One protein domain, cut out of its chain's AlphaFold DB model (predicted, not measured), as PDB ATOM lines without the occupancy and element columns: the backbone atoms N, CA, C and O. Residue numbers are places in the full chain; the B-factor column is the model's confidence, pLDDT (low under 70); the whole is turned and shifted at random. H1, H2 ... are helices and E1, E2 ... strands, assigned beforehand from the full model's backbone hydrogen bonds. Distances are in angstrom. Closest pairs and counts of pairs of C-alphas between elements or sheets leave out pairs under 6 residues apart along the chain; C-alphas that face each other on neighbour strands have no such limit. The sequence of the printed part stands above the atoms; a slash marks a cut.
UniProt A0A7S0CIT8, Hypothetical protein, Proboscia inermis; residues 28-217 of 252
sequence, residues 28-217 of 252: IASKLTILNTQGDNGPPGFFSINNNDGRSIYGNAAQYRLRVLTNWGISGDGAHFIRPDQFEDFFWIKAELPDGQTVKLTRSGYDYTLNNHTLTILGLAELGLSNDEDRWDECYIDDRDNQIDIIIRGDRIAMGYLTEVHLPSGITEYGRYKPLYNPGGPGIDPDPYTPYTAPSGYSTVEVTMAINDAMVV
ATOM      1  N   ILE A  28     -18.228 -28.980  19.867       95.06
ATOM      2  CA  ILE A  28     -17.582 -29.260  18.577       95.06
ATOM      3  C   ILE A  28     -16.185 -29.830  18.761       95.06
ATOM      4  O   ILE A  28     -15.808 -30.765  18.060       95.06
ATOM      5  N   ALA A  29     -15.428 -29.293  19.709       95.75
ATOM      6  CA  ALA A  29     -14.110 -29.796  20.052       95.75
ATOM      7  C   ALA A  29     -13.762 -29.410  21.485       95.75
ATOM      8  O   ALA A  29     -14.314 -28.449  22.026       95.75
ATOM      9  N   SER A  30     -12.803 -30.122  22.073       97.38
ATOM     10  CA  SER A  30     -12.135 -29.655  23.281       97.38
ATOM     11  C   SER A  30     -10.628 -29.891  23.224       97.38
ATOM     12  O   SER A  30     -10.156 -30.818  22.556       97.38
ATOM     13  N   LYS A  31      -9.862 -29.026  23.895       97.00
ATOM     14  CA  LYS A  31      -8.397 -29.077  23.931       97.00
ATOM     15  C   LYS A  31      -7.875 -28.743  25.326       97.00
ATOM     16  O   LYS A  31      -8.158 -27.666  25.847       97.00
ATOM     17  N   LEU A  32      -7.073 -29.641  25.901       97.81
ATOM     18  CA  LEU A  32      -6.424 -29.458  27.201       97.81
ATOM     19  C   LEU A  32      -4.985 -28.971  27.029       97.81
ATOM     20  O   LEU A  32      -4.155 -29.677  26.464       97.81
ATOM     21  N   THR A  33      -4.674 -27.796  27.565       96.38
ATOM     22  CA  THR A  33      -3.348 -27.154  27.494       96.38
ATOM     23  C   THR A  33      -2.851 -26.759  28.880       96.38
ATOM     24  O   THR A  33      -3.646 -26.601  29.810       96.38
ATOM     25  N   ILE A  34      -1.536 -26.560  29.022       95.81
ATOM     26  CA  ILE A  34      -1.024 -25.717  30.111       95.81
ATOM     27  C   ILE A  34      -1.566 -24.309  29.869       95.81
ATOM     28  O   ILE A  34      -1.526 -23.826  28.735       95.81
ATOM     29  N   LEU A  35      -2.095 -23.669  30.909       93.38
ATOM     30  CA  LEU A  35      -2.634 -22.323  30.776       93.38
ATOM     31  C   LEU A  35      -1.520 -21.352  30.358       93.38
ATOM     32  O   LEU A  35      -0.509 -21.217  31.047       93.38
ATOM     33  N   ASN A  36      -1.747 -20.657  29.248       87.56
ATOM     34  CA  ASN A  36      -0.940 -19.547  28.759       87.56
ATOM     35  C   ASN A  36      -1.901 -18.437  28.328       87.56
ATOM     36  O   ASN A  36      -2.847 -18.735  27.602       87.56
ATOM     37  N   THR A  37      -1.636 -17.207  28.770       84.19
ATOM     38  CA  THR A  37      -2.453 -16.019  28.478       84.19
ATOM     39  C   THR A  37      -1.893 -15.158  27.345       84.19
ATOM     40  O   THR A  37      -2.413 -14.090  27.020       84.19
ATOM     41  N   GLN A  38      -0.791 -15.594  26.734       77.81
ATOM     42  CA  GLN A  38      -0.225 -14.944  25.561       77.81
ATOM     43  C   GLN A  38      -1.222 -15.013  24.397       77.81
ATOM     44  O   GLN A  38      -1.616 -16.097  23.970       77.81
ATOM     45  N   GLY A  39      -1.598 -13.848  23.872       71.94
ATOM     46  CA  GLY A  39      -2.590 -13.725  22.803       71.94
ATOM     47  C   GLY A  39      -4.047 -13.617  23.266       71.94
ATOM     48  O   GLY A  39      -4.890 -13.355  22.416       71.94
ATOM     49  N   ASP A  40      -4.337 -13.731  24.569       71.75
ATOM     50  CA  ASP A  40      -5.695 -13.529  25.114       71.75
ATOM     51  C   ASP A  40      -6.066 -12.028  25.192       71.75
ATOM     52  O   ASP A  40      -7.215 -11.660  25.407       71.75
ATOM     53  N   ASN A  41      -5.100 -11.128  24.965       65.44
ATOM     54  CA  ASN A  41      -5.340  -9.688  24.891       65.44
ATOM     55  C   ASN A  41      -5.443  -9.206  23.442       65.44
ATOM     56  O   ASN A  41      -4.639  -9.581  22.582       65.44
ATOM     57  N   GLY A  42      -6.380  -8.289  23.197       63.25
ATOM     58  CA  GLY A  42      -6.443  -7.545  21.944       63.25
ATOM     59  C   GLY A  42      -5.157  -6.744  21.672       63.25
ATOM     60  O   GLY A  42      -4.412  -6.400  22.597       63.25
ATOM     61  N   PRO A  43      -4.871  -6.410  20.399       62.97
ATOM     62  CA  PRO A  43      -3.724  -5.580  20.052       62.97
ATOM     63  C   PRO A  43      -3.805  -4.200  20.734       62.97
ATOM     64  O   PRO A  43      -4.907  -3.697  20.975       62.97
ATOM     65  N   PRO A  44      -2.663  -3.535  21.011       60.06
ATOM     66  CA  PRO A  44      -2.651  -2.227  21.663       60.06
ATOM     67  C   PRO A  44      -3.599  -1.221  20.990       60.06
ATOM     68  O   PRO A  44      -3.519  -0.989  19.785       60.06
ATOM     69  N   GLY A  45      -4.499  -0.616  21.773       59.34
ATOM     70  CA  GLY A  45      -5.520   0.323  21.286       59.34
ATOM     71  C   GLY A  45      -6.892  -0.300  21.002       59.34
ATOM     72  O   GLY A  45      -7.853   0.444  20.808       59.34
ATOM     73  N   PHE A  46      -7.012  -1.631  21.042       55.97
ATOM     74  CA  PHE A  46      -8.294  -2.330  21.115       55.97
ATOM     75  C   PHE A  46      -8.591  -2.671  22.574       55.97
ATOM     76  O   PHE A  46      -7.975  -3.551  23.169       55.97
ATOM     77  N   PHE A  47      -9.530  -1.937  23.167       54.53
ATOM     78  CA  PHE A  47     -10.031  -2.218  24.508       54.53
ATOM     79  C   PHE A  47     -11.107  -3.305  24.402       54.53
ATOM     80  O   PHE A  47     -12.295  -2.999  24.320       54.53
ATOM     81  N   SER A  48     -10.689  -4.570  24.315       54.97
ATOM     82  CA  SER A  48     -11.589  -5.691  24.593       54.97
ATOM     83  C   SER A  48     -11.931  -5.730  26.083       54.97
ATOM     84  O   SER A  48     -11.328  -5.024  26.897       54.97
ATOM     85  N   ILE A  49     -12.927  -6.544  26.428       59.00
ATOM     86  CA  ILE A  49     -13.176  -7.031  27.786       59.00
ATOM     87  C   ILE A  49     -11.887  -7.728  28.236       59.00
ATOM     88  O   ILE A  49     -11.667  -8.900  27.967       59.00
ATOM     89  N   ASN A  50     -10.964  -6.954  28.798       60.97
ATOM     90  CA  ASN A  50      -9.661  -7.453  29.202       60.97
ATOM     91  C   ASN A  50      -9.819  -8.108  30.573       60.97
ATOM     92  O   ASN A  50     -10.534  -7.579  31.429       60.97
ATOM     93  N   ASN A  51      -9.099  -9.210  30.779       75.06
ATOM     94  CA  ASN A  51      -9.061 -10.000  32.008       75.06
ATOM     95  C   ASN A  51     -10.258 -10.953  32.199       75.06
ATOM     96  O   ASN A  51     -10.843 -10.977  33.270       75.06
ATOM     97  N   ASN A  52     -10.647 -11.747  31.205       81.31
ATOM     98  CA  ASN A  52     -11.611 -12.849  31.388       81.31
ATOM     99  C   ASN A  52     -10.955 -14.241  31.373       81.31
ATOM    100  O   ASN A  52     -11.638 -15.251  31.561       81.31
ATOM    101  N   ASP A  53      -9.637 -14.291  31.186       87.50
ATOM    102  CA  ASP A  53      -8.864 -15.523  31.154       87.50
ATOM    103  C   ASP A  53      -8.777 -16.199  32.535       87.50
ATOM    104  O   ASP A  53      -8.999 -15.605  33.600       87.50
ATOM    105  N   GLY A  54      -8.386 -17.475  32.536       89.94
ATOM    106  CA  GLY A  54      -8.304 -18.265  33.764       89.94
ATOM    107  C   GLY A  54      -7.337 -17.716  34.820       89.94
ATOM    108  O   GLY A  54      -7.579 -17.899  36.013       89.94
ATOM    109  N   ARG A  55      -6.251 -17.041  34.425       90.25
ATOM    110  CA  ARG A  55      -5.271 -16.445  35.350       90.25
ATOM    111  C   ARG A  55      -5.785 -15.135  35.930       90.25
ATOM    112  O   ARG A  55      -5.503 -14.852  37.091       90.25
ATOM    113  N   SER A  56      -6.547 -14.377  35.158       87.31
ATOM    114  CA  SER A  56      -7.234 -13.176  35.621       87.31
ATOM    115  C   SER A  56      -8.298 -13.485  36.680       87.31
ATOM    116  O   SER A  56      -8.422 -12.723  37.633       87.31
ATOM    117  N   ILE A  57      -9.016 -14.608  36.552       87.69
ATOM    118  CA  ILE A  57     -10.080 -15.009  37.492       87.69
ATOM    119  C   ILE A  57      -9.534 -15.802  38.691       87.69
ATOM    120  O   ILE A  57      -9.873 -15.524  39.837       87.69
ATOM    121  N   TYR A  58      -8.685 -16.806  38.455       91.25
ATOM    122  CA  TYR A  58      -8.255 -17.754  39.496       91.25
ATOM    123  C   TYR A  58      -6.788 -17.581  39.919       91.25
ATOM    124  O   TYR A  58      -6.250 -18.375  40.703       91.25
ATOM    125  N   GLY A  59      -6.102 -16.557  39.409       91.50
ATOM    126  CA  GLY A  59      -4.721 -16.249  39.759       91.50
ATOM    127  C   GLY A  59      -3.762 -17.408  39.483       91.50
ATOM    128  O   GLY A  59      -3.865 -18.142  38.500       91.50
ATOM    129  N   ASN A  60      -2.814 -17.610  40.398       94.12
ATOM    130  CA  ASN A  60      -1.818 -18.680  40.292       94.12
ATOM    131  C   ASN A  60      -2.390 -20.091  40.477       94.12
ATOM    132  O   ASN A  60      -1.681 -21.060  40.203       94.12
ATOM    133  N   ALA A  61      -3.639 -20.225  40.937       95.69
ATOM    134  CA  ALA A  61      -4.285 -21.527  40.988       95.69
ATOM    135  C   ALA A  61      -4.589 -22.048  39.575       95.69
ATOM    136  O   ALA A  61      -4.612 -23.256  39.379       95.69
ATOM    137  N   ALA A  62      -4.762 -21.169  38.587       96.44
ATOM    138  CA  ALA A  62      -5.016 -21.547  37.205       96.44
ATOM    139  C   ALA A  62      -3.751 -22.139  36.548       96.44
ATOM    140  O   ALA A  62      -2.808 -21.416  36.204       96.44
ATOM    141  N   GLN A  63      -3.711 -23.466  36.394       98.00
ATOM    142  CA  GLN A  63      -2.547 -24.187  35.853       98.00
ATOM    143  C   GLN A  63      -2.808 -24.774  34.466       98.00
ATOM    144  O   GLN A  63      -1.923 -24.759  33.610       98.00
ATOM    145  N   TYR A  64      -4.022 -25.271  34.235       98.25
ATOM    146  CA  TYR A  64      -4.440 -25.883  32.983       98.25
ATOM    147  C   TYR A  64      -5.752 -25.274  32.503       98.25
ATOM    148  O   TYR A  64      -6.588 -24.841  33.300       98.25
ATOM    149  N   ARG A  65      -5.923 -25.291  31.185       97.06
ATOM    150  CA  ARG A  65      -7.137 -24.874  30.486       97.06
ATOM    151  C   ARG A  65      -7.638 -26.026  29.636       97.06
ATOM    152  O   ARG A  65      -6.927 -26.458  28.724       97.06
ATOM    153  N   LEU A  66      -8.861 -26.472  29.903       98.19
ATOM    154  CA  LEU A  66      -9.639 -27.298  28.989       98.19
ATOM    155  C   LEU A  66     -10.612 -26.400  28.233       98.19
ATOM    156  O   LEU A  66     -11.693 -26.088  28.725       98.19
ATOM    157  N   ARG A  67     -10.200 -25.975  27.042       96.50
ATOM    158  CA  ARG A  67     -11.012 -25.126  26.174       96.50
ATOM    159  C   ARG A  67     -12.030 -25.965  25.427       96.50
ATOM    160  O   ARG A  67     -11.656 -26.967  24.816       96.50
ATOM    161  N   VAL A  68     -13.281 -25.534  25.430       96.19
ATOM    162  CA  VAL A  68     -14.401 -26.175  24.742       96.19
ATOM    163  C   VAL A  68     -14.947 -25.215  23.693       96.19
ATOM    164  O   VAL A  68     -15.236 -24.064  23.998       96.19
ATOM    165  N   LEU A  69     -15.093 -25.694  22.458       94.00
ATOM    166  CA  LEU A  69     -15.657 -24.934  21.343       94.00
ATOM    167  C   LEU A  69     -17.095 -25.369  21.077       94.00
ATOM    168  O   LEU A  69     -17.387 -26.567  21.029       94.00
ATOM    169  N   THR A  70     -17.968 -24.403  20.810       90.88
ATOM    170  CA  THR A  70     -19.364 -24.636  20.432       90.88
ATOM    171  C   THR A  70     -19.668 -24.125  19.022       90.88
ATOM    172  O   THR A  70     -18.926 -23.328  18.443       90.88
ATOM    173  N   ASN A  71     -20.745 -24.628  18.409       83.94
ATOM    174  CA  ASN A  71     -21.070 -24.327  17.009       83.94
ATOM    175  C   ASN A  71     -21.540 -22.889  16.732       83.94
ATOM    176  O   ASN A  71     -21.625 -22.545  15.557       83.94
ATOM    177  N   TRP A  72     -21.828 -22.075  17.751       79.12
ATOM    178  CA  TRP A  72     -22.299 -20.680  17.663       79.12
ATOM    179  C   TRP A  72     -22.101 -19.991  19.023       79.12
ATOM    180  O   TRP A  72     -21.704 -20.656  19.971       79.12
ATOM    181  N   GLY A  73     -22.429 -18.701  19.151       82.62
ATOM    182  CA  GLY A  73     -22.471 -18.035  20.461       82.62
ATOM    183  C   GLY A  73     -23.427 -18.736  21.431       82.62
ATOM    184  O   GLY A  73     -24.442 -19.313  21.013       82.62
ATOM    185  N   ILE A  74     -23.099 -18.688  22.715       88.00
ATOM    186  CA  ILE A  74     -23.779 -19.433  23.776       88.00
ATOM    187  C   ILE A  74     -24.197 -18.522  24.925       88.00
ATOM    188  O   ILE A  74     -23.727 -17.403  25.061       88.00
ATOM    189  N   SER A  75     -25.124 -19.013  25.731       88.56
ATOM    190  CA  SER A  75     -25.675 -18.334  26.900       88.56
ATOM    191  C   SER A  75     -26.340 -19.369  27.808       88.56
ATOM    192  O   SER A  75     -26.643 -20.486  27.364       88.56
ATOM    193  N   GLY A  76     -26.574 -19.009  29.070       88.56
ATOM    194  CA  GLY A  76     -27.204 -19.908  30.036       88.56
ATOM    195  C   GLY A  76     -28.683 -20.162  29.730       88.56
ATOM    196  O   GLY A  76     -29.166 -21.274  29.918       88.56
ATOM    197  N   ASP A  77     -29.391 -19.150  29.227       88.19
ATOM    198  CA  ASP A  77     -30.831 -19.217  28.938       88.19
ATOM    199  C   ASP A  77     -31.259 -18.435  27.681       88.19
ATOM    200  O   ASP A  77     -32.450 -18.326  27.394       88.19
ATOM    201  N   GLY A  78     -30.311 -17.884  26.917       83.62
ATOM    202  CA  GLY A  78     -30.586 -17.078  25.727       83.62
ATOM    203  C   GLY A  78     -30.639 -15.572  25.939       83.62
ATOM    204  O   GLY A  78     -30.651 -14.842  24.943       83.62
ATOM    205  N   ALA A  79     -30.675 -15.132  27.196       83.62
ATOM    206  CA  ALA A  79     -30.713 -13.733  27.608       83.62
ATOM    207  C   ALA A  79     -29.571 -13.397  28.579       83.62
ATOM    208  O   ALA A  79     -28.909 -12.375  28.410       83.62
ATOM    209  N   HIS A  80     -29.319 -14.277  29.548       84.94
ATOM    210  CA  HIS A  80     -28.245 -14.181  30.525       84.94
ATOM    211  C   HIS A  80     -27.061 -15.055  30.129       84.94
ATOM    212  O   HIS A  80     -27.204 -16.163  29.593       84.94
ATOM    213  N   PHE A  81     -25.871 -14.558  30.432       85.12
ATOM    214  CA  PHE A  81     -24.639 -15.244  30.091       85.12
ATOM    215  C   PHE A  81     -24.269 -16.332  31.098       85.12
ATOM    216  O   PHE A  81     -24.825 -16.435  32.192       85.12
ATOM    217  N   ILE A  82     -23.327 -17.176  30.688       89.38
ATOM    218  CA  ILE A  82     -22.732 -18.193  31.552       89.38
ATOM    219  C   ILE A  82     -21.757 -17.488  32.488       89.38
ATOM    220  O   ILE A  82     -21.030 -16.591  32.063       89.38
ATOM    221  N   ARG A  83     -21.716 -17.910  33.750       89.75
ATOM    222  CA  ARG A  83     -20.829 -17.332  34.758       89.75
ATOM    223  C   ARG A  83     -19.704 -18.288  35.172       89.75
ATOM    224  O   ARG A  83     -19.878 -19.510  35.090       89.75
ATOM    225  N   PRO A  84     -18.581 -17.758  35.687       91.62
ATOM    226  CA  PRO A  84     -17.445 -18.563  36.142       91.62
ATOM    227  C   PRO A  84     -17.773 -19.649  37.185       91.62
ATOM    228  O   PRO A  84     -17.121 -20.693  37.215       91.62
ATOM    229  N   ASP A  85     -18.800 -19.454  38.017       91.75
ATOM    230  CA  ASP A  85     -19.239 -20.394  39.062       91.75
ATOM    231  C   ASP A  85     -20.140 -21.536  38.555       91.75
ATOM    232  O   ASP A  85     -20.501 -22.429  39.319       91.75
ATOM    233  N   GLN A  86     -20.502 -21.554  37.270       94.00
ATOM    234  CA  GLN A  86     -21.562 -22.429  36.755       94.00
ATOM    235  C   GLN A  86     -21.075 -23.709  36.073       94.00
ATOM    236  O   GLN A  86     -21.830 -24.337  35.332       94.00
ATOM    237  N   PHE A  87     -19.842 -24.151  36.327       97.00
ATOM    238  CA  PHE A  87     -19.366 -25.431  35.787       97.00
ATOM    239  C   PHE A  87     -20.354 -26.580  36.077       97.00
ATOM    240  O   PHE A  87     -20.741 -27.302  35.160       97.00
ATOM    241  N   GLU A  88     -20.820 -26.693  37.325       96.06
ATOM    242  CA  GLU A  88     -21.701 -27.781  37.791       96.06
ATOM    243  C   GLU A  88     -23.111 -27.716  37.190       96.06
ATOM    244  O   GLU A  88     -23.805 -28.731  37.118       96.06
ATOM    245  N   ASP A  89     -23.534 -26.531  36.740       96.19
ATOM    246  CA  ASP A  89     -24.833 -26.345  36.095       96.19
ATOM    247  C   ASP A  89     -24.856 -26.989  34.702       96.19
ATOM    248  O   ASP A  89     -25.905 -27.469  34.273       96.19
ATOM    249  N   PHE A  90     -23.726 -27.002  33.986       97.00
ATOM    250  CA  PHE A  90     -23.695 -27.309  32.552       97.00
ATOM    251  C   PHE A  90     -22.851 -28.534  32.191       97.00
ATOM    252  O   PHE A  90     -23.219 -29.266  31.271       97.00
ATOM    253  N   PHE A  91     -21.744 -28.783  32.894       97.88
ATOM    254  CA  PHE A  91     -20.710 -29.707  32.435       97.88
ATOM    255  C   PHE A  91     -20.355 -30.789  33.450       97.88
ATOM    256  O   PHE A  91     -20.461 -30.624  34.662       97.88
ATOM    257  N   TRP A  92     -19.834 -31.895  32.928       97.69
ATOM    258  CA  TRP A  92     -18.961 -32.788  33.682       97.69
ATOM    259  C   TRP A  92     -17.851 -33.326  32.780       97.69
ATOM    260  O   TRP A  92     -17.984 -33.352  31.554       97.69
ATOM    261  N   ILE A  93     -16.747 -33.755  33.390       98.50
ATOM    262  CA  ILE A  93     -15.589 -34.308  32.676       98.50
ATOM    263  C   ILE A  93     -15.449 -35.788  33.018       98.50
ATOM    264  O   ILE A  93     -15.551 -36.187  34.181       98.50
ATOM    265  N   LYS A  94     -15.217 -36.609  31.998       98.31
ATOM    266  CA  LYS A  94     -14.867 -38.017  32.150       98.31
ATOM    267  C   LYS A  94     -13.360 -38.153  32.312       98.31
ATOM    268  O   LYS A  94     -12.596 -37.592  31.526       98.31
ATOM    269  N   ALA A  95     -12.946 -38.938  33.298       98.50
ATOM    270  CA  ALA A  95     -11.583 -39.415  33.425       98.50
ATOM    271  C   ALA A  95     -11.539 -40.943  33.338       98.50
ATOM    272  O   ALA A  95     -12.379 -41.616  33.936       98.50
ATOM    273  N   GLU A  96     -10.555 -41.489  32.633       98.38
ATOM    274  CA  GLU A  96     -10.296 -42.928  32.551       98.38
ATOM    275  C   GLU A  96      -8.948 -43.260  33.195       98.38
ATOM    276  O   GLU A  96      -7.907 -42.705  32.841       98.38
ATOM    277  N   LEU A  97      -8.980 -44.157  34.178       97.56
ATOM    278  CA  LEU A  97      -7.806 -44.591  34.925       97.56
ATOM    279  C   LEU A  97      -7.128 -45.797  34.248       97.56
ATOM    280  O   LEU A  97      -7.770 -46.522  33.484       97.56
ATOM    281  N   PRO A  98      -5.843 -46.075  34.551       96.00
ATOM    282  CA  PRO A  98      -5.110 -47.187  33.937       96.00
ATOM    283  C   PRO A  98      -5.705 -48.582  34.181       96.00
ATOM    284  O   PRO A  98      -5.423 -49.506  33.422       96.00
ATOM    285  N   ASP A  99      -6.501 -48.751  35.236       94.50
ATOM    286  CA  ASP A  99      -7.207 -49.994  35.563       94.50
ATOM    287  C   ASP A  99      -8.558 -50.142  34.831       94.50
ATOM    288  O   ASP A  99      -9.263 -51.132  35.026       94.50
ATOM    289  N   GLY A 100      -8.914 -49.177  33.975       95.19
ATOM    290  CA  GLY A 100     -10.179 -49.127  33.243       95.19
ATOM    291  C   GLY A 100     -11.333 -48.503  34.028       95.19
ATOM    292  O   GLY A 100     -12.440 -48.395  33.496       95.19
ATOM    293  N   GLN A 101     -11.114 -48.069  35.275       96.75
ATOM    294  CA  GLN A 101     -12.131 -47.344  36.024       96.75
ATOM    295  C   GLN A 101     -12.397 -45.978  35.381       96.75
ATOM    296  O   GLN A 101     -11.480 -45.231  35.047       96.75
ATOM    297  N   THR A 102     -13.674 -45.624  35.254       96.69
ATOM    298  CA  THR A 102     -14.092 -44.274  34.868       96.69
ATOM    299  C   THR A 102     -14.471 -43.467  36.104       96.69
ATOM    300  O   THR A 102     -15.258 -43.928  36.933       96.69
ATOM    301  N   VAL A 103     -13.962 -42.243  36.201       97.06
ATOM    302  CA  VAL A 103     -14.326 -41.262  37.228       97.06
ATOM    303  C   VAL A 103     -15.009 -40.073  36.556       97.06
ATOM    304  O   VAL A 103     -14.601 -39.641  35.481       97.06
ATOM    305  N   LYS A 104     -16.065 -39.546  37.180       95.69
ATOM    306  CA  LYS A 104     -16.791 -38.367  36.692       95.69
ATOM    307  C   LYS A 104     -16.525 -37.175  37.591       95.69
ATOM    308  O   LYS A 104     -16.727 -37.248  38.801       95.69
ATOM    309  N   LEU A 105     -16.083 -36.087  36.980       97.62
ATOM    310  CA  LEU A 105     -15.751 -34.847  37.653       97.62
ATOM    311  C   LEU A 105     -16.900 -33.868  37.406       97.62
ATOM    312  O   LEU A 105     -17.042 -33.336  36.308       97.62
ATOM    313  N   THR A 106     -17.754 -33.701  38.409       97.12
ATOM    314  CA  THR A 106     -19.031 -32.973  38.320       97.12
ATOM    315  C   THR A 106     -19.061 -31.688  39.142       97.12
ATOM    316  O   THR A 106     -20.044 -30.959  39.078       97.12
ATOM    317  N   ARG A 107     -18.022 -31.419  39.944       96.38
ATOM    318  CA  ARG A 107     -17.997 -30.329  40.921       96.38
ATOM    319  C   ARG A 107     -16.762 -29.457  40.778       96.38
ATOM    320  O   ARG A 107     -15.649 -29.955  40.613       96.38
ATOM    321  N   SER A 108     -16.979 -28.159  40.903       97.00
ATOM    322  CA  SER A 108     -15.939 -27.159  41.097       97.00
ATOM    323  C   SER A 108     -15.504 -27.120  42.569       97.00
ATOM    324  O   SER A 108     -16.230 -27.543  43.470       97.00
ATOM    325  N   GLY A 109     -14.269 -26.691  42.829       97.25
ATOM    326  CA  GLY A 109     -13.702 -26.596  44.177       97.25
ATOM    327  C   GLY A 109     -13.494 -27.934  44.905       97.25
ATOM    328  O   GLY A 109     -13.123 -27.925  46.077       97.25
ATOM    329  N   TYR A 110     -13.718 -29.076  44.244       97.88
ATOM    330  CA  TYR A 110     -13.545 -30.413  44.818       97.88
ATOM    331  C   TYR A 110     -12.248 -31.073  44.335       97.88
ATOM    332  O   TYR A 110     -11.981 -31.115  43.133       97.88
ATOM    333  N   ASP A 111     -11.465 -31.619  45.268       98.19
ATOM    334  CA  ASP A 111     -10.224 -32.334  44.963       98.19
ATOM    335  C   ASP A 111     -10.525 -33.796  44.596       98.19
ATOM    336  O   ASP A 111     -10.919 -34.615  45.429       98.19
ATOM    337  N   TYR A 112     -10.333 -34.132  43.323       98.31
ATOM    338  CA  TYR A 112     -10.487 -35.477  42.784       98.31
ATOM    339  C   TYR A 112      -9.168 -36.237  42.847       98.31
ATOM    340  O   TYR A 112      -8.182 -35.811  42.249       98.31
ATOM    341  N   THR A 113      -9.170 -37.403  43.494       98.00
ATOM    342  CA  THR A 113      -8.038 -38.338  43.459       98.00
ATOM    343  C   THR A 113      -8.216 -39.339  42.317       98.00
ATOM    344  O   THR A 113      -9.106 -40.186  42.357       98.00
ATOM    345  N   LEU A 114      -7.344 -39.262  41.316       97.50
ATOM    346  CA  LEU A 114      -7.275 -40.115  40.135       97.50
ATOM    347  C   LEU A 114      -5.964 -40.909  40.168       97.50
ATOM    348  O   LEU A 114      -4.897 -40.362  39.900       97.50
ATOM    349  N   ASN A 115      -6.028 -42.194  40.531       96.44
ATOM    350  CA  ASN A 115      -4.854 -43.073  40.633       96.44
ATOM    351  C   ASN A 115      -3.695 -42.458  41.465       96.44
ATOM    352  O   ASN A 115      -2.563 -42.359  41.002       96.44
ATOM    353  N   ASN A 116      -3.998 -42.015  42.695       96.38
ATOM    354  CA  ASN A 116      -3.085 -41.323  43.630       96.38
ATOM    355  C   ASN A 116      -2.580 -39.936  43.195       96.38
ATOM    356  O   ASN A 116      -1.756 -39.348  43.894       96.38
ATOM    357  N   HIS A 117      -3.087 -39.396  42.091       98.12
ATOM    358  CA  HIS A 117      -2.841 -38.025  41.661       98.12
ATOM    359  C   HIS A 117      -4.082 -37.173  41.882       98.12
ATOM    360  O   HIS A 117      -5.194 -37.688  41.859       98.12
ATOM    361  N   THR A 118      -3.911 -35.877  42.104       98.19
ATOM    362  CA  THR A 118      -5.018 -34.981  42.448       98.19
ATOM    363  C   THR A 118      -5.259 -33.931  41.380       98.19
ATOM    364  O   THR A 118      -4.320 -33.442  40.752       98.19
ATOM    365  N   LEU A 119      -6.522 -33.560  41.184       98.50
ATOM    366  CA  LEU A 119      -6.892 -32.341  40.474       98.50
ATOM    367  C   LEU A 119      -8.141 -31.690  41.061       98.50
ATOM    368  O   LEU A 119      -9.006 -32.374  41.599       98.50
ATOM    369  N   THR A 120      -8.258 -30.377  40.880       98.81
ATOM    370  CA  THR A 120      -9.438 -29.574  41.225       98.81
ATOM    371  C   THR A 120      -9.909 -28.829  39.980       98.81
ATOM    372  O   THR A 120      -9.110 -28.144  39.335       98.81
ATOM    373  N   ILE A 121     -11.203 -28.895  39.673       98.75
ATOM    374  CA  ILE A 121     -11.838 -27.963  38.730       98.75
ATOM    375  C   ILE A 121     -12.094 -26.659  39.485       98.75
ATOM    376  O   ILE A 121     -12.716 -26.685  40.543       98.75
ATOM    377  N   LEU A 122     -11.602 -25.530  38.985       98.00
ATOM    378  CA  LEU A 122     -11.782 -24.227  39.633       98.00
ATOM    379  C   LEU A 122     -13.092 -23.555  39.216       98.00
ATOM    380  O   LEU A 122     -13.750 -22.945  40.051       98.00
ATOM    381  N   GLY A 123     -13.482 -23.721  37.954       96.81
ATOM    382  CA  GLY A 123     -14.700 -23.163  37.374       96.81
ATOM    383  C   GLY A 123     -14.499 -22.846  35.894       96.81
ATOM    384  O   GLY A 123     -13.709 -23.524  35.225       96.81
ATOM    385  N   LEU A 124     -15.229 -21.853  35.390       95.31
ATOM    386  CA  LEU A 124     -15.223 -21.435  33.989       95.31
ATOM    387  C   LEU A 124     -14.506 -20.084  33.790       95.31
ATOM    388  O   LEU A 124     -14.486 -19.243  34.681       95.31
ATOM    389  N   ALA A 125     -13.934 -19.871  32.610       91.88
ATOM    390  CA  ALA A 125     -13.291 -18.634  32.163       91.88
ATOM    391  C   ALA A 125     -13.537 -18.412  30.655       91.88
ATOM    392  O   ALA A 125     -14.179 -19.251  30.017       91.88
ATOM    393  N   GLU A 126     -13.030 -17.302  30.105       86.75
ATOM    394  CA  GLU A 126     -13.341 -16.795  28.748       86.75
ATOM    395  C   GLU A 126     -14.834 -16.540  28.549       86.75
ATOM    396  O   GLU A 126     -15.416 -16.861  27.520       86.75
ATOM    397  N   LEU A 127     -15.478 -16.031  29.595       79.00
ATOM    398  CA  LEU A 127     -16.887 -15.674  29.552       79.00
ATOM    399  C   LEU A 127     -16.978 -14.151  29.539       79.00
ATOM    400  O   LEU A 127     -17.391 -13.581  28.551       79.00
ATOM    401  N   GLY A 128     -16.475 -13.447  30.550       74.88
ATOM    402  CA  GLY A 128     -16.573 -11.986  30.638       74.88
ATOM    403  C   GLY A 128     -15.666 -11.389  31.710       74.88
ATOM    404  O   GLY A 128     -14.836 -12.094  32.279       74.88
ATOM    405  N   LEU A 129     -15.819 -10.093  32.000       68.44
ATOM    406  CA  LEU A 129     -14.932  -9.345  32.906       68.44
ATOM    407  C   LEU A 129     -14.667 -10.080  34.242       68.44
ATOM    408  O   LEU A 129     -15.607 -10.509  34.915       68.44
ATOM    409  N   SER A 130     -13.398 -10.173  34.667       65.12
ATOM    410  CA  SER A 130     -13.033 -10.736  35.982       65.12
ATOM    411  C   SER A 130     -13.355  -9.826  37.163       65.12
ATOM    412  O   SER A 130     -13.447 -10.310  38.286       65.12
ATOM    413  N   ASN A 131     -13.506  -8.515  36.949       55.19
ATOM    414  CA  ASN A 131     -13.553  -7.515  38.021       55.19
ATOM    415  C   ASN A 131     -14.928  -7.347  38.690       55.19
ATOM    416  O   ASN A 131     -15.184  -6.301  39.286       55.19
ATOM    417  N   ASP A 132     -15.769  -8.377  38.640       53.06
ATOM    418  CA  ASP A 132     -17.077  -8.423  39.298       53.06
ATOM    419  C   ASP A 132     -17.085  -9.443  40.452       53.06
ATOM    420  O   ASP A 132     -18.037 -10.197  40.636       53.06
ATOM    421  N   GLU A 133     -15.996  -9.489  41.236       49.19
ATOM    422  CA  GLU A 133     -15.876 -10.365  42.420       49.19
ATOM    423  C   GLU A 133     -17.017 -10.155  43.433       49.19
ATOM    424  O   GLU A 133     -17.272 -11.041  44.249       49.19
ATOM    425  N   ASP A 134     -17.747  -9.036  43.352       52.31
ATOM    426  CA  ASP A 134     -18.932  -8.821  44.171       52.31
ATOM    427  C   ASP A 134     -20.227  -9.372  43.565       52.31
ATOM    428  O   ASP A 134     -21.115  -9.667  44.368       52.31
ATOM    429  N   ARG A 135     -20.372  -9.569  42.238       55.91
ATOM    430  CA  ARG A 135     -21.587 -10.159  41.634       55.91
ATOM    431  C   ARG A 135     -21.364 -10.829  40.268       55.91
ATOM    432  O   ARG A 135     -21.761 -10.313  39.228       55.91
ATOM    433  N   TRP A 136     -20.932 -12.092  40.271       72.44
ATOM    434  CA  TRP A 136     -21.399 -13.048  39.252       72.44
ATOM    435  C   TRP A 136     -22.895 -13.325  39.468       72.44
ATOM    436  O   TRP A 136     -23.295 -14.405  39.904       72.44
ATOM    437  N   ASP A 137     -23.726 -12.320  39.215       73.19
ATOM    438  CA  ASP A 137     -25.177 -12.397  39.302       73.19
ATOM    439  C   ASP A 137     -25.814 -12.366  37.904       73.19
ATOM    440  O   ASP A 137     -25.163 -12.606  36.885       73.19
ATOM    441  N   GLU A 138     -27.122 -12.135  37.853       71.06
ATOM    442  CA  GLU A 138     -27.892 -12.074  36.608       71.06
ATOM    443  C   GLU A 138     -27.444 -10.931  35.675       71.06
ATOM    444  O   GLU A 138     -27.734 -10.976  34.483       71.06
ATOM    445  N   CYS A 139     -26.701  -9.938  36.174       73.19
ATOM    446  CA  CYS A 139     -26.175  -8.815  35.399       73.19
ATOM    447  C   CYS A 139     -24.764  -9.051  34.843       73.19
ATOM    448  O   CYS A 139     -24.235  -8.141  34.199       73.19
ATOM    449  N   TYR A 140     -24.153 -10.220  35.079       78.19
ATOM    450  CA  TYR A 140     -22.848 -10.562  34.506       78.19
ATOM    451  C   TYR A 140     -22.857 -10.318  32.994       78.19
ATOM    452  O   TYR A 140     -23.869 -10.590  32.352       78.19
ATOM    453  N   ILE A 141     -21.764  -9.795  32.426       73.06
ATOM    454  CA  ILE A 141     -21.641  -9.484  30.994       73.06
ATOM    455  C   ILE A 141     -20.496 -10.292  30.399       73.06
ATOM    456  O   ILE A 141     -19.344 -10.113  30.799       73.06
ATOM    457  N   ASP A 142     -20.822 -11.126  29.413       74.12
ATOM    458  CA  ASP A 142     -19.859 -11.919  28.659       74.12
ATOM    459  C   ASP A 142     -19.376 -11.197  27.382       74.12
ATOM    460  O   ASP A 142     -19.922 -10.168  26.965       74.12
ATOM    461  N   ASP A 143     -18.311 -11.712  26.776       68.88
ATOM    462  CA  ASP A 143     -17.713 -11.228  25.534       68.88
ATOM    463  C   ASP A 143     -18.300 -11.881  24.270       68.88
ATOM    464  O   ASP A 143     -17.934 -11.512  23.148       68.88
ATOM    465  N   ARG A 144     -19.301 -12.753  24.455       76.38
ATOM    466  CA  ARG A 144     -20.089 -13.455  23.438       76.38
ATOM    467  C   ARG A 144     -19.286 -14.419  22.571       76.38
ATOM    468  O   ARG A 144     -19.709 -14.707  21.443       76.38
ATOM    469  N   ASP A 145     -18.152 -14.910  23.066       75.19
ATOM    470  CA  ASP A 145     -17.389 -15.937  22.365       75.19
ATOM    471  C   ASP A 145     -18.156 -17.279  22.337       75.19
ATOM    472  O   ASP A 145     -19.115 -17.536  23.071       75.19
ATOM    473  N   ASN A 146     -17.764 -18.160  21.423       84.50
ATOM    474  CA  ASN A 146     -18.244 -19.536  21.339       84.50
ATOM    475  C   ASN A 146     -17.278 -20.531  22.000       84.50
ATOM    476  O   ASN A 146     -17.376 -21.744  21.760       84.50
ATOM    477  N   GLN A 147     -16.357 -20.017  22.811       89.06
ATOM    478  CA  GLN A 147     -15.355 -20.755  23.563       89.06
ATOM    479  C   GLN A 147     -15.639 -20.628  25.060       89.06
ATOM    480  O   GLN A 147     -16.021 -19.570  25.535       89.06
ATOM    481  N   ILE A 148     -15.453 -21.719  25.800       93.19
ATOM    482  CA  ILE A 148     -15.464 -21.716  27.267       93.19
ATOM    483  C   ILE A 148     -14.201 -22.409  27.733       93.19
ATOM    484  O   ILE A 148     -13.904 -23.522  27.283       93.19
ATOM    485  N   ASP A 149     -13.508 -21.812  28.689       95.56
ATOM    486  CA  ASP A 149     -12.386 -22.458  29.346       95.56
ATOM    487  C   ASP A 149     -12.813 -23.059  30.676       95.56
ATOM    488  O   ASP A 149     -13.239 -22.356  31.583       95.56
ATOM    489  N   ILE A 150     -12.656 -24.373  30.829       98.38
ATOM    490  CA  ILE A 150     -12.734 -25.020  32.139       98.38
ATOM    491  C   ILE A 150     -11.337 -24.963  32.756       98.38
ATOM    492  O   ILE A 150     -10.380 -25.536  32.218       98.38
ATOM    493  N   ILE A 151     -11.210 -24.259  33.879       98.44
ATOM    494  CA  ILE A 151      -9.924 -24.023  34.537       98.44
ATOM    495  C   ILE A 151      -9.664 -25.100  35.576       98.44
ATOM    496  O   ILE A 151     -10.517 -25.415  36.407       98.44
ATOM    497  N   ILE A 152      -8.463 -25.672  35.530       98.69
ATOM    498  CA  ILE A 152      -8.094 -26.833  36.336       98.69
ATOM    499  C   ILE A 152      -6.733 -26.586  36.994       98.69
ATOM    500  O   ILE A 152      -5.826 -25.987  36.404       98.69
ATOM    501  N   ARG A 153      -6.578 -27.081  38.222       98.56
ATOM    502  CA  ARG A 153      -5.286 -27.209  38.911       98.56
ATOM    503  C   ARG A 153      -5.033 -28.653  39.305       98.56
ATOM    504  O   ARG A 153      -5.983 -29.408  39.492       98.56
ATOM    505  N   GLY A 154      -3.775 -29.017  39.503       97.94
ATOM    506  CA  GLY A 154      -3.399 -30.316  40.043       97.94
ATOM    507  C   GLY A 154      -2.213 -30.943  39.336       97.94
ATOM    508  O   GLY A 154      -1.439 -30.289  38.637       97.94
ATOM    509  N   ASP A 155      -2.079 -32.246  39.524       98.38
ATOM    510  CA  ASP A 155      -0.982 -33.023  38.987       98.38
ATOM    511  C   ASP A 155      -1.099 -33.178  37.471       98.38
ATOM    512  O   ASP A 155      -2.122 -33.607  36.930       98.38
ATOM    513  N   ARG A 156       0.018 -32.956  36.774       97.62
ATOM    514  CA  ARG A 156       0.127 -33.192  35.328       97.62
ATOM    515  C   ARG A 156      -0.265 -34.620  34.927       97.62
ATOM    516  O   ARG A 156      -0.759 -34.827  33.825       97.62
ATOM    517  N   ILE A 157      -0.024 -35.607  35.794       97.75
ATOM    518  CA  ILE A 157      -0.409 -37.003  35.535       97.75
ATOM    519  C   ILE A 157      -1.932 -37.160  35.593       97.75
ATOM    520  O   ILE A 157      -2.492 -37.802  34.710       97.75
ATOM    521  N   ALA A 158      -2.608 -36.515  36.553       98.25
ATOM    522  CA  ALA A 158      -4.066 -36.551  36.659       98.25
ATOM    523  C   ALA A 158      -4.744 -35.930  35.426       98.25
ATOM    524  O   ALA A 158      -5.744 -36.459  34.945       98.25
ATOM    525  N   MET A 159      -4.160 -34.863  34.861       98.44
ATOM    526  CA  MET A 159      -4.627 -34.273  33.598       98.44
ATOM    527  C   MET A 159      -4.651 -35.286  32.451       98.44
ATOM    528  O   MET A 159      -5.559 -35.262  31.626       98.44
ATOM    529  N   GLY A 160      -3.670 -36.193  32.410       97.69
ATOM    530  CA  GLY A 160      -3.550 -37.226  31.381       97.69
ATOM    531  C   GLY A 160      -4.683 -38.254  31.380       97.69
ATOM    532  O   GLY A 160      -4.793 -39.007  30.417       97.69
ATOM    533  N   TYR A 161      -5.512 -38.285  32.425       98.44
ATOM    534  CA  TYR A 161      -6.665 -39.175  32.517       98.44
ATOM    535  C   TYR A 161      -7.952 -38.561  31.964       98.44
ATOM    536  O   TYR A 161      -8.920 -39.293  31.804       98.44
ATOM    537  N   LEU A 162      -8.000 -37.254  31.680       98.69
ATOM    538  CA  LEU A 162      -9.205 -36.598  31.164       98.69
ATOM    539  C   LEU A 162      -9.437 -36.983  29.696       98.69
ATOM    540  O   LEU A 162      -8.567 -36.746  28.858       98.69
ATOM    541  N   THR A 163     -10.606 -37.547  29.386       98.56
ATOM    542  CA  THR A 163     -10.897 -38.122  28.059       98.56
ATOM    543  C   THR A 163     -12.066 -37.474  27.338       98.56
ATOM    544  O   THR A 163     -12.007 -37.340  26.119       98.56
ATOM    545  N   GLU A 164     -13.109 -37.033  28.044       98.62
ATOM    546  CA  GLU A 164     -14.308 -36.449  27.425       98.62
ATOM    547  C   GLU A 164     -14.868 -35.284  28.250       98.62
ATOM    548  O   GLU A 164     -14.857 -35.315  29.484       98.62
ATOM    549  N   VAL A 165     -15.415 -34.279  27.563       98.56
ATOM    550  CA  VAL A 165     -16.260 -33.236  28.161       98.56
ATOM    551  C   VAL A 165     -17.698 -33.477  27.754       98.56
ATOM    552  O   VAL A 165     -17.998 -33.609  26.567       98.56
ATOM    553  N   HIS A 166     -18.594 -33.469  28.731       97.81
ATOM    554  CA  HIS A 166     -20.009 -33.714  28.525       97.81
ATOM    555  C   HIS A 166     -20.837 -32.474  28.850       97.81
ATOM    556  O   HIS A 166     -20.680 -31.880  29.913       97.81
ATOM    557  N   LEU A 167     -21.767 -32.151  27.950       97.25
ATOM    558  CA  LEU A 167     -22.851 -31.183  28.115       97.25
ATOM    559  C   LEU A 167     -24.175 -31.965  28.119       97.25
ATOM    560  O   LEU A 167     -24.681 -32.306  27.045       97.25
ATOM    561  N   PRO A 168     -24.733 -32.328  29.287       96.62
ATOM    562  CA  PRO A 168     -25.857 -33.259  29.326       96.62
ATOM    563  C   PRO A 168     -27.201 -32.642  28.954       96.62
ATOM    564  O   PRO A 168     -28.041 -33.332  28.380       96.62
ATOM    565  N   SER A 169     -27.400 -31.360  29.276       94.88
ATOM    566  CA  SER A 169     -28.613 -30.594  28.959       94.88
ATOM    567  C   SER A 169     -29.918 -31.230  29.463       94.88
ATOM    568  O   SER A 169     -30.909 -31.318  28.737       94.88
ATOM    569  N   GLY A 170     -29.934 -31.718  30.706       93.69
ATOM    570  CA  GLY A 170     -31.131 -32.316  31.291       93.69
ATOM    571  C   GLY A 170     -30.873 -33.148  32.543       93.69
ATOM    572  O   GLY A 170     -29.821 -33.066  33.181       93.69
ATOM    573  N   ILE A 171     -31.868 -33.956  32.913       92.88
ATOM    574  CA  ILE A 171     -31.765 -34.888  34.041       92.88
ATOM    575  C   ILE A 171     -30.958 -36.109  33.604       92.88
ATOM    576  O   ILE A 171     -31.273 -36.759  32.610       92.88
ATOM    577  N   THR A 172     -29.949 -36.438  34.397       87.81
ATOM    578  CA  THR A 172     -29.132 -37.643  34.268       87.81
ATOM    579  C   THR A 172     -29.160 -38.417  35.582       87.81
ATOM    580  O   THR A 172     -29.630 -37.916  36.605       87.81
ATOM    581  N   GLU A 173     -28.588 -39.616  35.592       83.88
ATOM    582  CA  GLU A 173     -28.332 -40.366  36.829       83.88
ATOM    583  C   GLU A 173     -27.370 -39.644  37.805       83.88
ATOM    584  O   GLU A 173     -27.271 -40.033  38.965       83.88
ATOM    585  N   TYR A 174     -26.706 -38.565  37.366       79.00
ATOM    586  CA  TYR A 174     -25.733 -37.786  38.147       79.00
ATOM    587  C   TYR A 174     -26.260 -36.440  38.646       79.00
ATOM    588  O   TYR A 174     -25.532 -35.714  39.315       79.00
ATOM    589  N   GLY A 175     -27.499 -36.085  38.303       87.31
ATOM    590  CA  GLY A 175     -28.081 -34.794  38.653       87.31
ATOM    591  C   GLY A 175     -28.780 -34.119  37.482       87.31
ATOM    592  O   GLY A 175     -28.942 -34.690  36.398       87.31
ATOM    593  N   ARG A 176     -29.230 -32.889  37.728       94.50
ATOM    594  CA  ARG A 176     -29.926 -32.048  36.757       94.50
ATOM    595  C   ARG A 176     -28.957 -31.000  36.226       94.50
ATOM    596  O   ARG A 176     -28.539 -30.140  36.988       94.50
ATOM    597  N   TYR A 177     -28.695 -31.055  34.928       96.75
ATOM    598  CA  TYR A 177     -27.910 -30.058  34.210       96.75
ATOM    599  C   TYR A 177     -28.842 -29.125  33.442       96.75
ATOM    600  O   TYR A 177     -29.861 -29.561  32.893       96.75
ATOM    601  N   LYS A 178     -28.499 -27.842  33.409       95.62
ATOM    602  CA  LYS A 178     -29.166 -26.837  32.588       95.62
ATOM    603  C   LYS A 178     -28.744 -27.020  31.123       95.62
ATOM    604  O   LYS A 178     -27.600 -27.393  30.855       95.62
ATOM    605  N   PRO A 179     -29.650 -26.810  30.160       94.94
ATOM    606  CA  PRO A 179     -29.250 -26.649  28.771       94.94
ATOM    607  C   PRO A 179     -28.551 -25.301  28.568       94.94
ATOM    608  O   PRO A 179     -28.794 -24.354  29.308       94.94
ATOM    609  N   LEU A 180     -27.724 -25.218  27.532       93.94
ATOM    610  CA  LEU A 180     -27.241 -23.970  26.953       93.94
ATOM    611  C   LEU A 180     -28.169 -23.523  25.825       93.94
ATOM    612  O   LEU A 180     -28.840 -24.339  25.190       93.94
ATOM    613  N   TYR A 181     -28.145 -22.231  25.521       93.19
ATOM    614  CA  TYR A 181     -28.911 -21.643  24.429       93.19
ATOM    615  C   TYR A 181     -28.030 -20.763  23.558       93.19
ATOM    616  O   TYR A 181     -27.054 -20.170  24.016       93.19
ATOM    617  N   ASN A 182     -28.402 -20.648  22.290       89.81
ATOM    618  CA  ASN A 182     -27.913 -19.558  21.458       89.81
ATOM    619  C   ASN A 182     -28.637 -18.250  21.841       89.81
ATOM    620  O   ASN A 182     -29.670 -18.307  22.511       89.81
ATOM    621  N   PRO A 183     -28.143 -17.070  21.419       87.00
ATOM    622  CA  PRO A 183     -28.851 -15.813  21.656       87.00
ATOM    623  C   PRO A 183     -30.308 -15.868  21.172       87.00
ATOM    624  O   PRO A 183     -30.568 -16.306  20.049       87.00
ATOM    625  N   GLY A 184     -31.246 -15.394  22.001       87.25
ATOM    626  CA  GLY A 184     -32.688 -15.443  21.716       87.25
ATOM    627  C   GLY A 184     -33.422 -16.652  22.313       87.25
ATOM    628  O   GLY A 184     -34.503 -17.012  21.845       87.25
ATOM    629  N   GLY A 185     -32.833 -17.304  23.312       89.75
ATOM    630  CA  GLY A 185     -33.498 -18.300  24.156       89.75
ATOM    631  C   GLY A 185     -34.504 -17.690  25.153       89.75
ATOM    632  O   GLY A 185     -34.739 -16.480  25.133       89.75
ATOM    633  N   PRO A 186     -35.139 -18.533  25.984       92.00
ATOM    634  CA  PRO A 186     -36.310 -18.179  26.791       92.00
ATOM    635  C   PRO A 186     -36.079 -17.158  27.913       92.00
ATOM    636  O   PRO A 186     -37.048 -16.551  28.367       92.00
ATOM    637  N   GLY A 187     -34.844 -16.968  28.384       89.25
ATOM    638  CA  GLY A 187     -34.599 -16.217  29.615       89.25
ATOM    639  C   GLY A 187     -35.193 -16.907  30.855       89.25
ATOM    640  O   GLY A 187     -35.521 -18.097  30.833       89.25
ATOM    641  N   ILE A 188     -35.358 -16.144  31.940       86.25
ATOM    642  CA  ILE A 188     -35.879 -16.647  33.226       86.25
ATOM    643  C   ILE A 188     -37.414 -16.671  33.326       86.25
ATOM    644  O   ILE A 188     -37.949 -17.441  34.121       86.25
ATOM    645  N   ASP A 189     -38.119 -15.858  32.532       89.75
ATOM    646  CA  ASP A 189     -39.588 -15.747  32.525       89.75
ATOM    647  C   ASP A 189     -40.115 -15.703  31.076       89.75
ATOM    648  O   ASP A 189     -40.351 -14.624  30.524       89.75
ATOM    649  N   PRO A 190     -40.203 -16.866  30.401       90.56
ATOM    650  CA  PRO A 190     -40.562 -16.921  28.991       90.56
ATOM    651  C   PRO A 190     -42.054 -16.674  28.747       90.56
ATOM    652  O   PRO A 190     -42.920 -17.294  29.368       90.56
ATOM    653  N   ASP A 191     -42.359 -15.863  27.731       92.38
ATOM    654  CA  ASP A 191     -43.705 -15.763  27.173       92.38
ATOM    655  C   ASP A 191     -44.033 -17.047  26.383       92.38
ATOM    656  O   ASP A 191     -43.323 -17.382  25.430       92.38
ATOM    657  N   PRO A 192     -45.118 -17.773  26.713       90.44
ATOM    658  CA  PRO A 192     -45.420 -19.066  26.096       90.44
ATOM    659  C   PRO A 192     -45.775 -18.988  24.603       90.44
ATOM    660  O   PRO A 192     -45.861 -20.029  23.949       90.44
ATOM    661  N   TYR A 193     -46.003 -17.791  24.056       93.00
ATOM    662  CA  TYR A 193     -46.336 -17.582  22.646       93.00
ATOM    663  C   TYR A 193     -45.143 -17.115  21.806       93.00
ATOM    664  O   TYR A 193     -45.248 -17.055  20.577       93.00
ATOM    665  N   THR A 194     -44.009 -16.827  22.442       92.62
ATOM    666  CA  THR A 194     -42.798 -16.374  21.770       92.62
ATOM    667  C   THR A 194     -41.939 -17.574  21.357       92.62
ATOM    668  O   THR A 194     -41.595 -18.415  22.188       92.62
ATOM    669  N   PRO A 195     -41.568 -17.696  20.069       91.00
ATOM    670  CA  PRO A 195     -40.620 -18.714  19.640       91.00
ATOM    671  C   PRO A 195     -39.196 -18.324  20.058       91.00
ATOM    672  O   PRO A 195     -38.661 -17.311  19.611       91.00
ATOM    673  N   TYR A 196     -38.571 -19.173  20.871       93.88
ATOM    674  CA  TYR A 196     -37.195 -19.018  21.346       93.88
ATOM    675  C   TYR A 196     -36.236 -19.978  20.640       93.88
ATOM    676  O   TYR A 196     -36.658 -20.982  20.056       93.88
ATOM    677  N   THR A 197     -34.930 -19.704  20.707       92.56
ATOM    678  CA  THR A 197     -33.932 -20.688  20.268       92.56
ATOM    679  C   THR A 197     -34.062 -21.980  21.067       92.56
ATOM    680  O   THR A 197     -34.351 -21.953  22.266       92.56
ATOM    681  N   ALA A 198     -33.828 -23.113  20.415       93.44
ATOM    682  CA  ALA A 198     -33.919 -24.417  21.043       93.44
ATOM    683  C   ALA A 198     -32.808 -24.600  22.098       93.44
ATOM    684  O   ALA A 198     -31.696 -24.098  21.912       93.44
ATOM    685  N   PRO A 199     -33.080 -25.345  23.185       94.69
ATOM    686  CA  PRO A 199     -32.040 -25.743  24.126       94.69
ATOM    687  C   PRO A 199     -31.010 -26.655  23.451       94.69
ATOM    688  O   PRO A 199     -31.314 -27.363  22.481       94.69
ATOM    689  N   SER A 200     -29.797 -26.693  23.995       94.62
ATOM    690  CA  SER A 200     -28.836 -27.745  23.680       94.62
ATOM    691  C   SER A 200     -29.401 -29.121  24.034       94.62
ATOM    692  O   SER A 200     -30.183 -29.288  24.970       94.62
ATOM    693  N   GLY A 201     -28.988 -30.132  23.273       94.00
ATOM    694  CA  GLY A 201     -29.184 -31.534  23.642       94.00
ATOM    695  C   GLY A 201     -27.972 -32.086  24.391       94.00
ATOM    696  O   GLY A 201     -26.995 -31.372  24.629       94.00
ATOM    697  N   TYR A 202     -28.005 -33.381  24.710       95.56
ATOM    698  CA  TYR A 202     -26.805 -34.081  25.159       95.56
ATOM    699  C   TYR A 202     -25.719 -34.008  24.076       95.56
ATOM    700  O   TYR A 202     -25.961 -34.341  22.912       95.56
ATOM    701  N   SER A 203     -24.519 -33.592  24.461       95.06
ATOM    702  CA  SER A 203     -23.357 -33.496  23.585       95.06
ATOM    703  C   SER A 203     -22.103 -33.903  24.355       95.06
ATOM    704  O   SER A 203     -21.986 -33.646  25.551       95.06
ATOM    705  N   THR A 204     -21.179 -34.569  23.670       97.06
ATOM    706  CA  THR A 204     -19.861 -34.926  24.201       97.06
ATOM    707  C   THR A 204     -18.806 -34.663  23.138       97.06
ATOM    708  O   THR A 204     -19.097 -34.768  21.941       97.06
ATOM    709  N   VAL A 205     -17.605 -34.312  23.579       98.00
ATOM    710  CA  VAL A 205     -16.408 -34.190  22.747       98.00
ATOM    711  C   VAL A 205     -15.227 -34.811  23.472       98.00
ATOM    712  O   VAL A 205     -15.088 -34.676  24.688       98.00
ATOM    713  N   GLU A 206     -14.352 -35.457  22.711       98.38
ATOM    714  CA  GLU A 206     -13.088 -35.960  23.238       98.38
ATOM    715  C   GLU A 206     -12.156 -34.802  23.620       98.38
ATOM    716  O   GLU A 206     -12.167 -33.720  23.015       98.38
ATOM    717  N   VAL A 207     -11.329 -35.051  24.633       98.44
ATOM    718  CA  VAL A 207     -10.273 -34.146  25.076       98.44
ATOM    719  C   VAL A 207      -9.055 -34.326  24.187       98.44
ATOM    720  O   VAL A 207      -8.339 -35.325  24.259       98.44
ATOM    721  N   THR A 208      -8.763 -33.311  23.375       97.75
ATOM    722  CA  THR A 208      -7.496 -33.267  22.644       97.75
ATOM    723  C   THR A 208      -6.373 -32.886  23.607       97.75
ATOM    724  O   THR A 208      -6.312 -31.754  24.093       97.75
ATOM    725  N   MET A 209      -5.468 -33.824  23.884       96.25
ATOM    726  CA  MET A 209      -4.343 -33.612  24.796       96.25
ATOM    727  C   MET A 209      -3.249 -32.749  24.152       96.25
ATOM    728  O   MET A 209      -2.572 -33.185  23.226       96.25
ATOM    729  N   ALA A 210      -3.036 -31.546  24.683       94.44
ATOM    730  CA  ALA A 210      -2.122 -30.534  24.143       94.44
ATOM    731  C   ALA A 210      -1.200 -29.938  25.229       94.44
ATOM    732  O   ALA A 210      -0.772 -28.789  25.166       94.44
ATOM    733  N   ILE A 211      -0.893 -30.718  26.272       92.56
ATOM    734  CA  ILE A 211      -0.011 -30.289  27.373       92.56
ATOM    735  C   ILE A 211       1.465 -30.219  26.940       92.56
ATOM    736  O   ILE A 211       2.224 -29.428  27.489       92.56
ATOM    737  N   ASN A 212       1.884 -31.057  25.984       88.94
ATOM    738  CA  ASN A 212       3.267 -31.099  25.480       88.94
ATOM    739  C   ASN A 212       3.507 -30.198  24.271       88.94
ATOM    740  O   ASN A 212       4.615 -29.714  24.074       88.94
ATOM    741  N   ASP A 213       2.475 -30.032  23.457       87.12
ATOM    742  CA  ASP A 213       2.453 -29.171  22.290       87.12
ATOM    743  C   ASP A 213       1.092 -28.492  22.317       87.12
ATOM    744  O   ASP A 213       0.060 -29.150  22.170       87.12
ATOM    745  N   ALA A 214       1.095 -27.186  22.578       81.56
ATOM    746  CA  ALA A 214      -0.127 -26.417  22.744       81.56
ATOM    747  C   ALA A 214      -0.956 -26.349  21.448       81.56
ATOM    748  O   ALA A 214      -2.143 -25.994  21.504       81.56
ATOM    749  N   MET A 215      -0.364 -26.704  20.295       80.56
ATOM    750  CA  MET A 215      -0.968 -26.590  18.968       80.56
ATOM    751  C   MET A 215      -1.562 -25.190  18.771       80.56
ATOM    752  O   MET A 215      -2.755 -25.025  18.492       80.56
ATOM    753  N   VAL A 216      -0.739 -24.176  19.035       70.25
ATOM    754  CA  VAL A 216      -1.070 -22.758  18.868       70.25
ATOM    755  C   VAL A 216      -0.115 -22.131  17.862       70.25
ATOM    756  O   VAL A 216       1.027 -22.559  17.723       70.25
ATOM    757  N   VAL A 217      -0.605 -21.116  17.163       59.78
ATOM    758  CA  VAL A 217       0.211 -20.204  16.365       59.78
ATOM    759  C   VAL A 217      -0.073 -18.821  16.925       59.78
ATOM    760  O   VAL A 217      -1.199 -18.345  16.784       59.78
TER     761      VAL A 217
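What this domain is: This is residues 28 to 217 of the 252 residues of the protein "Hypothetical protein" of Proboscia inermis (UniProt A0A7S0CIT8). With little regular structure, the domain is one nine-stranded sheet, curled like part of a barrel and folded at E1, bringing leaf E4 E3 E8 E9 to face leaf E2 E7 E6 E5; long loops extend from it. The printed part has 190 residues, 73 in named elements: E1 H1 E2 H2 E3 E4 E5 E6 E7 H3 E8 E9, class mixed. The mixed sheet runs E4 E3 E8 E9 E1 E2 E7 E6 E5. It is compact, with radius of gyration of the C-alphas 16.6 A and spans 52 by 47 by 32 A.

How they stand to each other: E1, residues 28 to 34, is antiparallel to E2, residues 64 to 70, with N 31 and O 67 2.9 A apart. H1, residues 54 to 61, is on the sheet at a height of 8.9 A. H2, residues 87 to 90, and H3, residues 156 to 159, are on opposite faces. E9, residues 203 to 209, is parallel to E1, with N 32 and O 208 2.9 A apart. H1 has 2 of 4 O i to N i+4 pairs within hydrogen-bond range; H2 and H3 are too short for one.

Where its parts are: E1 begins at C-alpha 28 (-17.582, -29.260, 18.577). E3 is 92 to 96, E4 102 to 105 and E8 162 to 167. The meander, antiparallel strands in sequence, is E5, 111 to 114, E6, 117 to 125, 24.0 A long, and E7, 147 to 154. E9 ends at C-alpha 209 (-4.343, -33.612, 24.796).

The domain as a whole: The printed part has no cut. Links E1 to H1, E2 to H2, E6 to E7 and E8 to E9 are long. The pLDDT is under 70 at residues 41 to 50, 129 to 135, 143 and 217.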